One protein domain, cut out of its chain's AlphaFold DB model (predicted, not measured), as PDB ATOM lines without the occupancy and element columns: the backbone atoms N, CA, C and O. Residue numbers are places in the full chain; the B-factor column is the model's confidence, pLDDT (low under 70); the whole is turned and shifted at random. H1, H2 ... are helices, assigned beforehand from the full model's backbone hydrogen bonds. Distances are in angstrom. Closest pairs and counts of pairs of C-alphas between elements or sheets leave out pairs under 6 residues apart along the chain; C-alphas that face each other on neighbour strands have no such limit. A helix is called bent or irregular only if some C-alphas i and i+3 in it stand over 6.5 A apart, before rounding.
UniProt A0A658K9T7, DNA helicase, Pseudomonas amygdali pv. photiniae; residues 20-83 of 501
ATOM      1  N   ALA A  20     175.449 175.186 196.042       85.00
ATOM      2  CA  ALA A  20     174.826 175.609 194.791       85.00
ATOM      3  C   ALA A  20     173.487 174.894 194.572       85.00
ATOM      4  O   ALA A  20     172.527 175.520 194.124       85.00
ATOM      5  N   VAL A  21     173.400 173.620 194.969       84.69
ATOM      6  CA  VAL A  21     172.156 172.838 194.907       84.69
ATOM      7  C   VAL A  21     171.067 173.460 195.779       84.69
ATOM      8  O   VAL A  21     169.946 173.615 195.310       84.69
ATOM      9  N   SER A  22     171.385 173.888 197.004       87.50
ATOM     10  CA  SER A  22     170.401 174.513 197.899       87.50
ATOM     11  C   SER A  22     169.874 175.833 197.333       87.50
ATOM     12  O   SER A  22     168.664 176.029 197.255       87.50
ATOM     13  N   LYS A  23     170.769 176.707 196.847       88.00
ATOM     14  CA  LYS A  23     170.382 177.974 196.199       88.00
ATOM     15  C   LYS A  23     169.538 177.747 194.947       88.00
ATOM     16  O   LYS A  23     168.594 178.486 194.693       88.00
ATOM     17  N   PHE A  24     169.874 176.732 194.154       88.94
ATOM     18  CA  PHE A  24     169.084 176.376 192.982       88.94
ATOM     19  C   PHE A  24     167.726 175.776 193.368       88.94
ATOM     20  O   PHE A  24     166.723 176.087 192.733       88.94
ATOM     21  N   GLY A  25     167.661 175.005 194.454       89.88
ATOM     22  CA  GLY A  25     166.410 174.519 195.035       89.88
ATOM     23  C   GLY A  25     165.458 175.654 195.420       89.88
ATOM     24  O   GLY A  25     164.274 175.576 195.113       89.88
ATOM     25  N   GLU A  26     165.966 176.751 195.995       91.62
ATOM     26  CA  GLU A  26     165.159 177.953 196.271       91.62
ATOM     27  C   GLU A  26     164.586 178.576 194.987       91.62
ATOM     28  O   GLU A  26     163.434 179.012 194.970       91.62
ATOM     29  N   VAL A  27     165.367 178.595 193.900       92.38
ATOM     30  CA  VAL A  27     164.907 179.067 192.584       92.38
ATOM     31  C   VAL A  27     163.807 178.156 192.041       92.38
ATOM     32  O   VAL A  27     162.770 178.656 191.611       92.38
ATOM     33  N   LEU A  28     163.985 176.834 192.097       92.19
ATOM     34  CA  LEU A  28     162.980 175.875 191.628       92.19
ATOM     35  C   LEU A  28     161.696 175.916 192.466       92.19
ATOM     36  O   LEU A  28     160.611 175.823 191.902       92.19
ATOM     37  N   ALA A  29     161.793 176.126 193.781       92.31
ATOM     38  CA  ALA A  29     160.626 176.309 194.642       92.31
ATOM     39  C   ALA A  29     159.836 177.580 194.274       92.31
ATOM     40  O   ALA A  29     158.609 177.546 194.186       92.31
ATOM     41  N   GLN A  30     160.531 178.690 193.991       92.88
ATOM     42  CA  GLN A  30     159.891 179.913 193.485       92.88
ATOM     43  C   GLN A  30     159.236 179.687 192.121       92.88
ATOM     44  O   GLN A  30     158.108 180.124 191.903       92.88
ATOM     45  N   MET A  31     159.920 178.980 191.215       93.56
ATOM     46  CA  MET A  31     159.351 178.614 189.921       93.56
ATOM     47  C   MET A  31     158.098 177.756 190.082       93.56
ATOM     48  O   MET A  31     157.120 178.018 189.398       93.56
ATOM     49  N   LEU A  32     158.099 176.772 190.986       93.50
ATOM     50  CA  LEU A  32     156.946 175.906 191.229       93.50
ATOM     51  C   LEU A  32     155.724 176.712 191.678       93.50
ATOM     52  O   LEU A  32     154.654 176.561 191.095       93.50
ATOM     53  N   SER A  33     155.891 177.615 192.648       92.31
ATOM     54  CA  SER A  33     154.799 178.482 193.107       92.31
ATOM     55  C   SER A  33     154.276 179.386 191.983       92.31
ATOM     56  O   SER A  33     153.077 179.410 191.721       92.31
ATOM     57  N   LEU A  34     155.159 180.065 191.239       92.81
ATOM     58  CA  LEU A  34     154.739 180.913 190.115       92.81
ATOM     59  C   LEU A  34     154.073 180.117 188.991       92.81
ATOM     60  O   LEU A  34     153.125 180.594 188.373       92.81
ATOM     61  N   PHE A  35     154.553 178.904 188.732       92.56
ATOM     62  CA  PHE A  35     153.977 178.002 187.747       92.56
ATOM     63  C   PHE A  35     152.537 177.636 188.115       92.56
ATOM     64  O   PHE A  35     151.647 177.750 187.271       92.56
ATOM     65  N   LYS A  36     152.290 177.249 189.375       91.25
ATOM     66  CA  LYS A  36     150.942 176.929 189.866       91.25
ATOM     67  C   LYS A  36     150.031 178.161 189.840       91.25
ATOM     68  O   LYS A  36     148.914 178.065 189.335       91.25
ATOM     69  N   ALA A  37     150.528 179.325 190.263       90.00
ATOM     70  CA  ALA A  37     149.789 180.589 190.234       90.00
ATOM     71  C   ALA A  37     149.457 181.085 188.809       90.00
ATOM     72  O   ALA A  37     148.435 181.742 188.589       90.00
ATOM     73  N   ALA A  38     150.309 180.794 187.824       90.00
ATOM     74  CA  ALA A  38     150.095 181.184 186.431       90.00
ATOM     75  C   ALA A  38     149.153 180.237 185.669       90.00
ATOM     76  O   ALA A  38     148.608 180.650 184.641       90.00
ATOM     77  N   ASN A  39     148.996 178.994 186.144       90.62
ATOM     78  CA  ASN A  39     148.220 177.921 185.517       90.62
ATOM     79  C   ASN A  39     148.353 177.897 183.972       90.62
ATOM     80  O   ASN A  39     147.377 178.126 183.247       90.62
ATOM     81  N   PRO A  40     149.584 177.752 183.439       89.31
ATOM     82  CA  PRO A  40     149.842 177.885 182.010       89.31
ATOM     83  C   PRO A  40     149.245 176.717 181.214       89.31
ATOM     84  O   PRO A  40     149.392 175.549 181.571       89.31
ATOM     85  N   SER A  41     148.625 177.034 180.080       86.56
ATOM     86  CA  SER A  41     148.199 176.036 179.099       86.56
ATOM     87  C   SER A  41     149.400 175.394 178.387       86.56
ATOM     88  O   SER A  41     150.499 175.948 178.365       86.56
ATOM     89  N   GLY A  42     149.192 174.240 177.743       83.94
ATOM     90  CA  GLY A  42     150.239 173.542 176.979       83.94
ATOM     91  C   GLY A  42     150.995 174.434 175.973       83.94
ATOM     92  O   GLY A  42     152.224 174.453 176.004       83.94
ATOM     93  N   PRO A  43     150.309 175.222 175.121       84.50
ATOM     94  CA  PRO A  43     150.972 176.157 174.209       84.50
ATOM     95  C   PRO A  43     151.754 177.267 174.920       84.50
ATOM     96  O   PRO A  43     152.841 177.637 174.478       84.50
ATOM     97  N   GLU A  44     151.238 177.790 176.035       86.06
ATOM     98  CA  GLU A  44     151.939 178.818 176.810       86.06
ATOM     99  C   GLU A  44     153.230 178.272 177.417       86.06
ATOM    100  O   GLU A  44     154.246 178.957 177.376       86.06
ATOM    101  N   LEU A  45     153.219 177.023 177.899       83.81
ATOM    102  CA  LEU A  45     154.416 176.344 178.399       83.81
ATOM    103  C   LEU A  45     155.527 176.257 177.351       83.81
ATOM    104  O   LEU A  45     156.690 176.493 177.678       83.81
ATOM    105  N   LEU A  46     155.175 175.955 176.099       78.38
ATOM    106  CA  LEU A  46     156.133 175.914 174.990       78.38
ATOM    107  C   LEU A  46     156.711 177.309 174.704       78.38
ATOM    108  O   LEU A  46     157.919 177.454 174.510       78.38
ATOM    109  N   GLY A  47     155.864 178.339 174.768       85.31
ATOM    110  CA  GLY A  47     156.259 179.730 174.551       85.31
ATOM    111  C   GLY A  47     157.078 180.357 175.688       85.31
ATOM    112  O   GLY A  47     157.770 181.345 175.443       85.31
ATOM    113  N   LEU A  48     157.043 179.819 176.917       86.38
ATOM    114  CA  LEU A  48     157.802 180.369 178.057       86.38
ATOM    115  C   LEU A  48     159.304 180.439 177.763       86.38
ATOM    116  O   LEU A  48     159.948 181.452 178.027       86.38
ATOM    117  N   ALA A  49     159.863 179.367 177.197       86.62
ATOM    118  CA  ALA A  49     161.282 179.321 176.868       86.62
ATOM    119  C   ALA A  49     161.636 180.289 175.734       86.62
ATOM    120  O   ALA A  49     162.615 181.026 175.840       86.62
ATOM    121  N   GLU A  50     160.832 180.307 174.672       87.88
ATOM    122  CA  GLU A  50     161.073 181.114 173.470       87.88
ATOM    123  C   GLU A  50     161.041 182.617 173.754       87.88
ATOM    124  O   GLU A  50     161.811 183.373 173.169       87.88
ATOM    125  N   ASN A  51     160.195 183.040 174.695       86.00
ATOM    126  CA  ASN A  51     160.049 184.442 175.083       86.00
ATOM    127  C   ASN A  51     161.001 184.877 176.211       86.00
ATOM    128  O   ASN A  51     160.949 186.027 176.647       86.00
ATOM    129  N   SER A  52     161.851 183.973 176.708       87.38
ATOM    130  CA  SER A  52     162.790 184.266 177.792       87.38
ATOM    131  C   SER A  52     164.129 184.797 177.279       87.38
ATOM    132  O   SER A  52     164.537 184.553 176.145       87.38
ATOM    133  N   SER A  53     164.872 185.481 178.151       86.75
ATOM    134  CA  SER A  53     166.243 185.922 177.867       86.75
ATOM    135  C   SER A  53     167.257 184.772 177.781       86.75
ATOM    136  O   SER A  53     168.328 184.956 177.204       86.75
ATOM    137  N   SER A  54     166.917 183.592 178.317       89.56
ATOM    138  CA  SER A  54     167.777 182.403 178.348       89.56
ATOM    139  C   SER A  54     166.997 181.129 177.970       89.56
ATOM    140  O   SER A  54     166.770 180.280 178.841       89.56
ATOM    141  N   PRO A  55     166.609 180.944 176.690       90.75
ATOM    142  CA  PRO A  55     165.699 179.870 176.278       90.75
ATOM    143  C   PRO A  55     166.142 178.463 176.684       90.75
ATOM    144  O   PRO A  55     165.341 177.692 177.207       90.75
ATOM    145  N   ASP A  56     167.421 178.127 176.509       91.06
ATOM    146  CA  ASP A  56     167.925 176.782 176.816       91.06
ATOM    147  C   ASP A  56     167.938 176.491 178.318       91.06
ATOM    148  O   ASP A  56     167.609 175.381 178.740       91.06
ATOM    149  N   GLN A  57     168.235 177.502 179.140       90.88
ATOM    150  CA  GLN A  57     168.162 177.369 180.595       90.88
ATOM    151  C   GLN A  57     166.715 177.173 181.050       90.88
ATOM    152  O   GLN A  57     166.462 176.332 181.908       90.88
ATOM    153  N   VAL A  58     165.765 177.913 180.467       91.19
ATOM    154  CA  VAL A  58     164.340 177.768 180.794       91.19
ATOM    155  C   VAL A  58     163.821 176.394 180.381       91.19
ATOM    156  O   VAL A  58     163.161 175.747 181.187       91.19
ATOM    157  N   ARG A  59     164.178 175.887 179.192       91.38
ATOM    158  CA  ARG A  59     163.826 174.513 178.779       91.38
ATOM    159  C   ARG A  59     164.362 173.475 179.760       91.38
ATOM    160  O   ARG A  59     163.602 172.629 180.221       91.38
ATOM    161  N   ALA A  60     165.645 173.562 180.111       90.94
ATOM    162  CA  ALA A  60     166.256 172.648 181.072       90.94
ATOM    163  C   ALA A  60     165.577 172.728 182.449       90.94
ATOM    164  O   ALA A  60     165.286 171.703 183.060       90.94
ATOM    165  N   ALA A  61     165.264 173.936 182.922       90.94
ATOM    166  CA  ALA A  61     164.581 174.131 184.193       90.94
ATOM    167  C   ALA A  61     163.150 173.577 184.185       90.94
ATOM    168  O   ALA A  61     162.750 172.961 185.165       90.94
ATOM    169  N   LEU A  62     162.397 173.727 183.090       89.44
ATOM    170  CA  LEU A  62     161.054 173.150 182.953       89.44
ATOM    171  C   LEU A  62     161.082 171.613 182.979       89.44
ATOM    172  O   LEU A  62     160.216 171.002 183.604       89.44
ATOM    173  N   LEU A  63     162.099 170.990 182.369       90.31
ATOM    174  CA  LEU A  63     162.308 169.539 182.453       90.31
ATOM    175  C   LEU A  63     162.573 169.076 183.890       90.31
ATOM    176  O   LEU A  63     162.087 168.021 184.287       90.31
ATOM    177  N   LEU A  64     163.312 169.864 184.676       90.31
ATOM    178  CA  LEU A  64     163.556 169.585 186.096       90.31
ATOM    179  C   LEU A  64     162.338 169.896 186.976       90.31
ATOM    180  O   LEU A  64     162.132 169.238 187.993       90.31
ATOM    181  N   LEU A  65     161.527 170.882 186.593       90.19
ATOM    182  CA  LEU A  65     160.355 171.309 187.351       90.19
ATOM    183  C   LEU A  65     159.235 170.262 187.313       90.19
ATOM    184  O   LEU A  65     158.542 170.099 188.310       90.19
ATOM    185  N   ALA A  66     159.071 169.537 186.203       88.75
ATOM    186  CA  ALA A  66     158.032 168.515 186.053       88.75
ATOM    187  C   ALA A  66     158.085 167.404 187.130       88.75
ATOM    188  O   ALA A  66     157.111 167.278 187.872       88.75
ATOM    189  N   PRO A  67     159.192 166.651 187.309       92.56
ATOM    190  CA  PRO A  67     159.263 165.627 188.352       92.56
ATOM    191  C   PRO A  67     159.197 166.218 189.767       92.56
ATOM    192  O   PRO A  67     158.702 165.560 190.677       92.56
ATOM    193  N   LEU A  68     159.659 167.459 189.967       91.88
ATOM    194  CA  LEU A  68     159.535 168.148 191.255       91.88
ATOM    195  C   LEU A  68     158.088 168.497 191.584       91.88
ATOM    196  O   LEU A  68     157.656 168.287 192.713       91.88
ATOM    197  N   ARG A  69     157.336 169.003 190.604       92.44
ATOM    198  CA  ARG A  69     155.903 169.250 190.737       92.44
ATOM    199  C   ARG A  69     155.184 167.948 191.060       92.44
ATOM    200  O   ARG A  69     154.441 167.911 192.026       92.44
ATOM    201  N   ASP A  70     155.440 166.882 190.309       92.69
ATOM    202  CA  ASP A  70     154.755 165.603 190.519       92.69
ATOM    203  C   ASP A  70     155.069 165.014 191.910       92.69
ATOM    204  O   ASP A  70     154.175 164.514 192.595       92.69
ATOM    205  N   ALA A  71     156.316 165.137 192.379       94.25
ATOM    206  CA  ALA A  71     156.696 164.761 193.740       94.25
ATOM    207  C   ALA A  71     156.017 165.640 194.805       94.25
ATOM    208  O   ALA A  71     155.586 165.125 195.836       94.25
ATOM    209  N   TYR A  72     155.898 166.947 194.560       94.12
ATOM    210  CA  TYR A  72     155.219 167.879 195.459       94.12
ATOM    211  C   TYR A  72     153.714 167.600 195.550       94.12
ATOM    212  O   TYR A  72     153.185 167.486 196.652       94.12
ATOM    213  N   GLU A  73     153.039 167.386 194.420       92.31
ATOM    214  CA  GLU A  73     151.626 166.989 194.384       92.31
ATOM    215  C   GLU A  73     151.399 165.639 195.071       92.31
ATOM    216  O   GLU A  73     150.440 165.470 195.819       92.31
ATOM    217  N   THR A  74     152.307 164.678 194.871       93.19
ATOM    218  CA  THR A  74     152.252 163.384 195.569       93.19
ATOM    219  C   THR A  74     152.397 163.572 197.076       93.19
ATOM    220  O   THR A  74     151.656 162.966 197.848       93.19
ATOM    221  N   HIS A  75     153.324 164.435 197.504       94.06
ATOM    222  CA  HIS A  75     153.503 164.769 198.909       94.06
ATOM    223  C   HIS A  75     152.219 165.355 199.501       94.06
ATOM    224  O   HIS A  75     151.733 164.819 200.495       94.06
ATOM    225  N   LEU A  76     151.630 166.364 198.849       93.69
ATOM    226  CA  LEU A  76     150.360 166.966 199.259       93.69
ATOM    227  C   LEU A  76     149.232 165.930 199.312       93.69
ATOM    228  O   LEU A  76     148.540 165.835 200.318       93.69
ATOM    229  N   ALA A  77     149.078 165.089 198.290       91.31
ATOM    230  CA  ALA A  77     148.046 164.054 198.259       91.31
ATOM    231  C   ALA A  77     148.208 162.998 199.369       91.31
ATOM    232  O   ALA A  77     147.216 162.472 199.865       91.31
ATOM    233  N   SER A  78     149.446 162.694 199.768       91.12
ATOM    234  CA  SER A  78     149.751 161.737 200.842       91.12
ATOM    235  C   SER A  78     149.727 162.338 202.252       91.12
ATOM    236  O   SER A  78     149.785 161.595 203.234       91.12
ATOM    237  N   ALA A  79     149.665 163.667 202.367       90.44
ATOM    238  CA  ALA A  79     149.671 164.370 203.642       90.44
ATOM    239  C   ALA A  79     148.397 164.096 204.463       90.44
ATOM    240  O   ALA A  79     147.418 163.526 203.970       90.44
ATOM    241  N   ASN A  80     148.426 164.504 205.736       86.38
ATOM    242  CA  ASN A  80     147.308 164.380 206.677       86.38
ATOM    243  C   ASN A  80     146.723 162.950 206.744       86.38
ATOM    244  O   ASN A  80     145.534 162.734 206.505       86.38
ATOM    245  N   ASP A  81     147.592 161.967 207.007       83.00
ATOM    246  CA  ASP A  81     147.258 160.535 207.082       83.00
ATOM    247  C   ASP A  81     146.553 159.986 205.822       83.00
ATOM    248  O   ASP A  81     145.707 159.095 205.898       83.00
ATOM    249  N   GLY A  82     146.893 160.523 204.644       78.88
ATOM    250  CA  GLY A  82     146.305 160.124 203.362       78.88
ATOM    251  C   GLY A  82     144.969 160.795 203.031       78.88
ATOM    252  O   GLY A  82     144.360 160.452 202.019       78.88
ATOM    253  N   ASN A  83     144.515 161.758 203.842       82.19
ATOM    254  CA  ASN A  83     143.354 162.594 203.510       82.19
ATOM    255  C   ASN A  83     143.688 163.695 202.491       82.19
ATOM    256  O   ASN A  83     142.777 164.296 201.919       82.19
TER     257      ASN A  83
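Overview. This is residues 20 to 83 of the 501 residues of the protein "DNA helicase" of Pseudomonas amygdali pv. photiniae (UniProt A0A658K9T7). Two long helices, H1 and H3, cross near their middles as an X, and the short helix H2 joins the end of H1 to the start of H3, closing a triangle on one side of the crossing. Residues 20 to 26 of H1 stick out as one arm, and residues 73 to 83, of which 73 to 78 belong to H3, stick out as another. The printed part has 64 residues with three named helices, in the order H1, H2, H3, and no named strand; its class is all helix. The whole is loose, with a radius of gyration of the C-alphas of 13.3 A, and flat, spanning 43 by 31 by 16 A.

Along the chain. Find C-alpha 20 at (174.826, 175.609, 194.791), where H1 begins; it covers residues 20 to 38 and measures 26.7 A from first to last C-alpha. After three residues look for C-alpha 42 at (150.239, 173.542, 176.979), where H2, residues 42 to 50, begins; it is 13.7 A long. H2 is neither bent nor irregular, but only just: C-alphas 46 and 49 are 6.5 A apart. Four residues later H3 begins at Pro 55 and runs to Ser 78, whose C-alpha is at (149.751, 161.737, 200.842), a length of 34.4 A. H3 has a kink of 30 degrees near residue 64, yet it is neither bent nor irregular, only just: C-alphas 64 and 67 are 6.3 A apart.

Arrangement. Start on H1 at residues 28 to 32, which alone in that helix touch H3, whose residues 61 to 69 alone touch H1. Their closest C-alphas are those of Leu 32 and Arg 69, 6.8 A apart. The lines of H1 and H3 are about perpendicular, at 77 degrees. Go on to H2, which is apart from H1. H2 and H3 touch only at the corner by their link, with residues 55 to 59 alone of H3; the closest C-alphas, those of Ala 49 and Pro 55, are 4.5 A apart. H2 and H3 stand at a steep tilt of 41 degrees, opposite ways. In the backbone of H1 every O i to N i+4 pair is within hydrogen-bond range; in H2 it is 3 of 5 and in H3 18 of 20.

Size, cuts and confidence. Look for the two C-alphas farthest apart, those of Ser 53 and Asp 81, at 43.1 A. Without the two stretches that stand free, a body of 46 residues remains, spanning 26 by 19 by 15 A. The printed part has no cut, and the links H1 to H2 and H2 to H3 are tight. The mean pLDDT of the printed part is 89.4, and no printed residue is under 70.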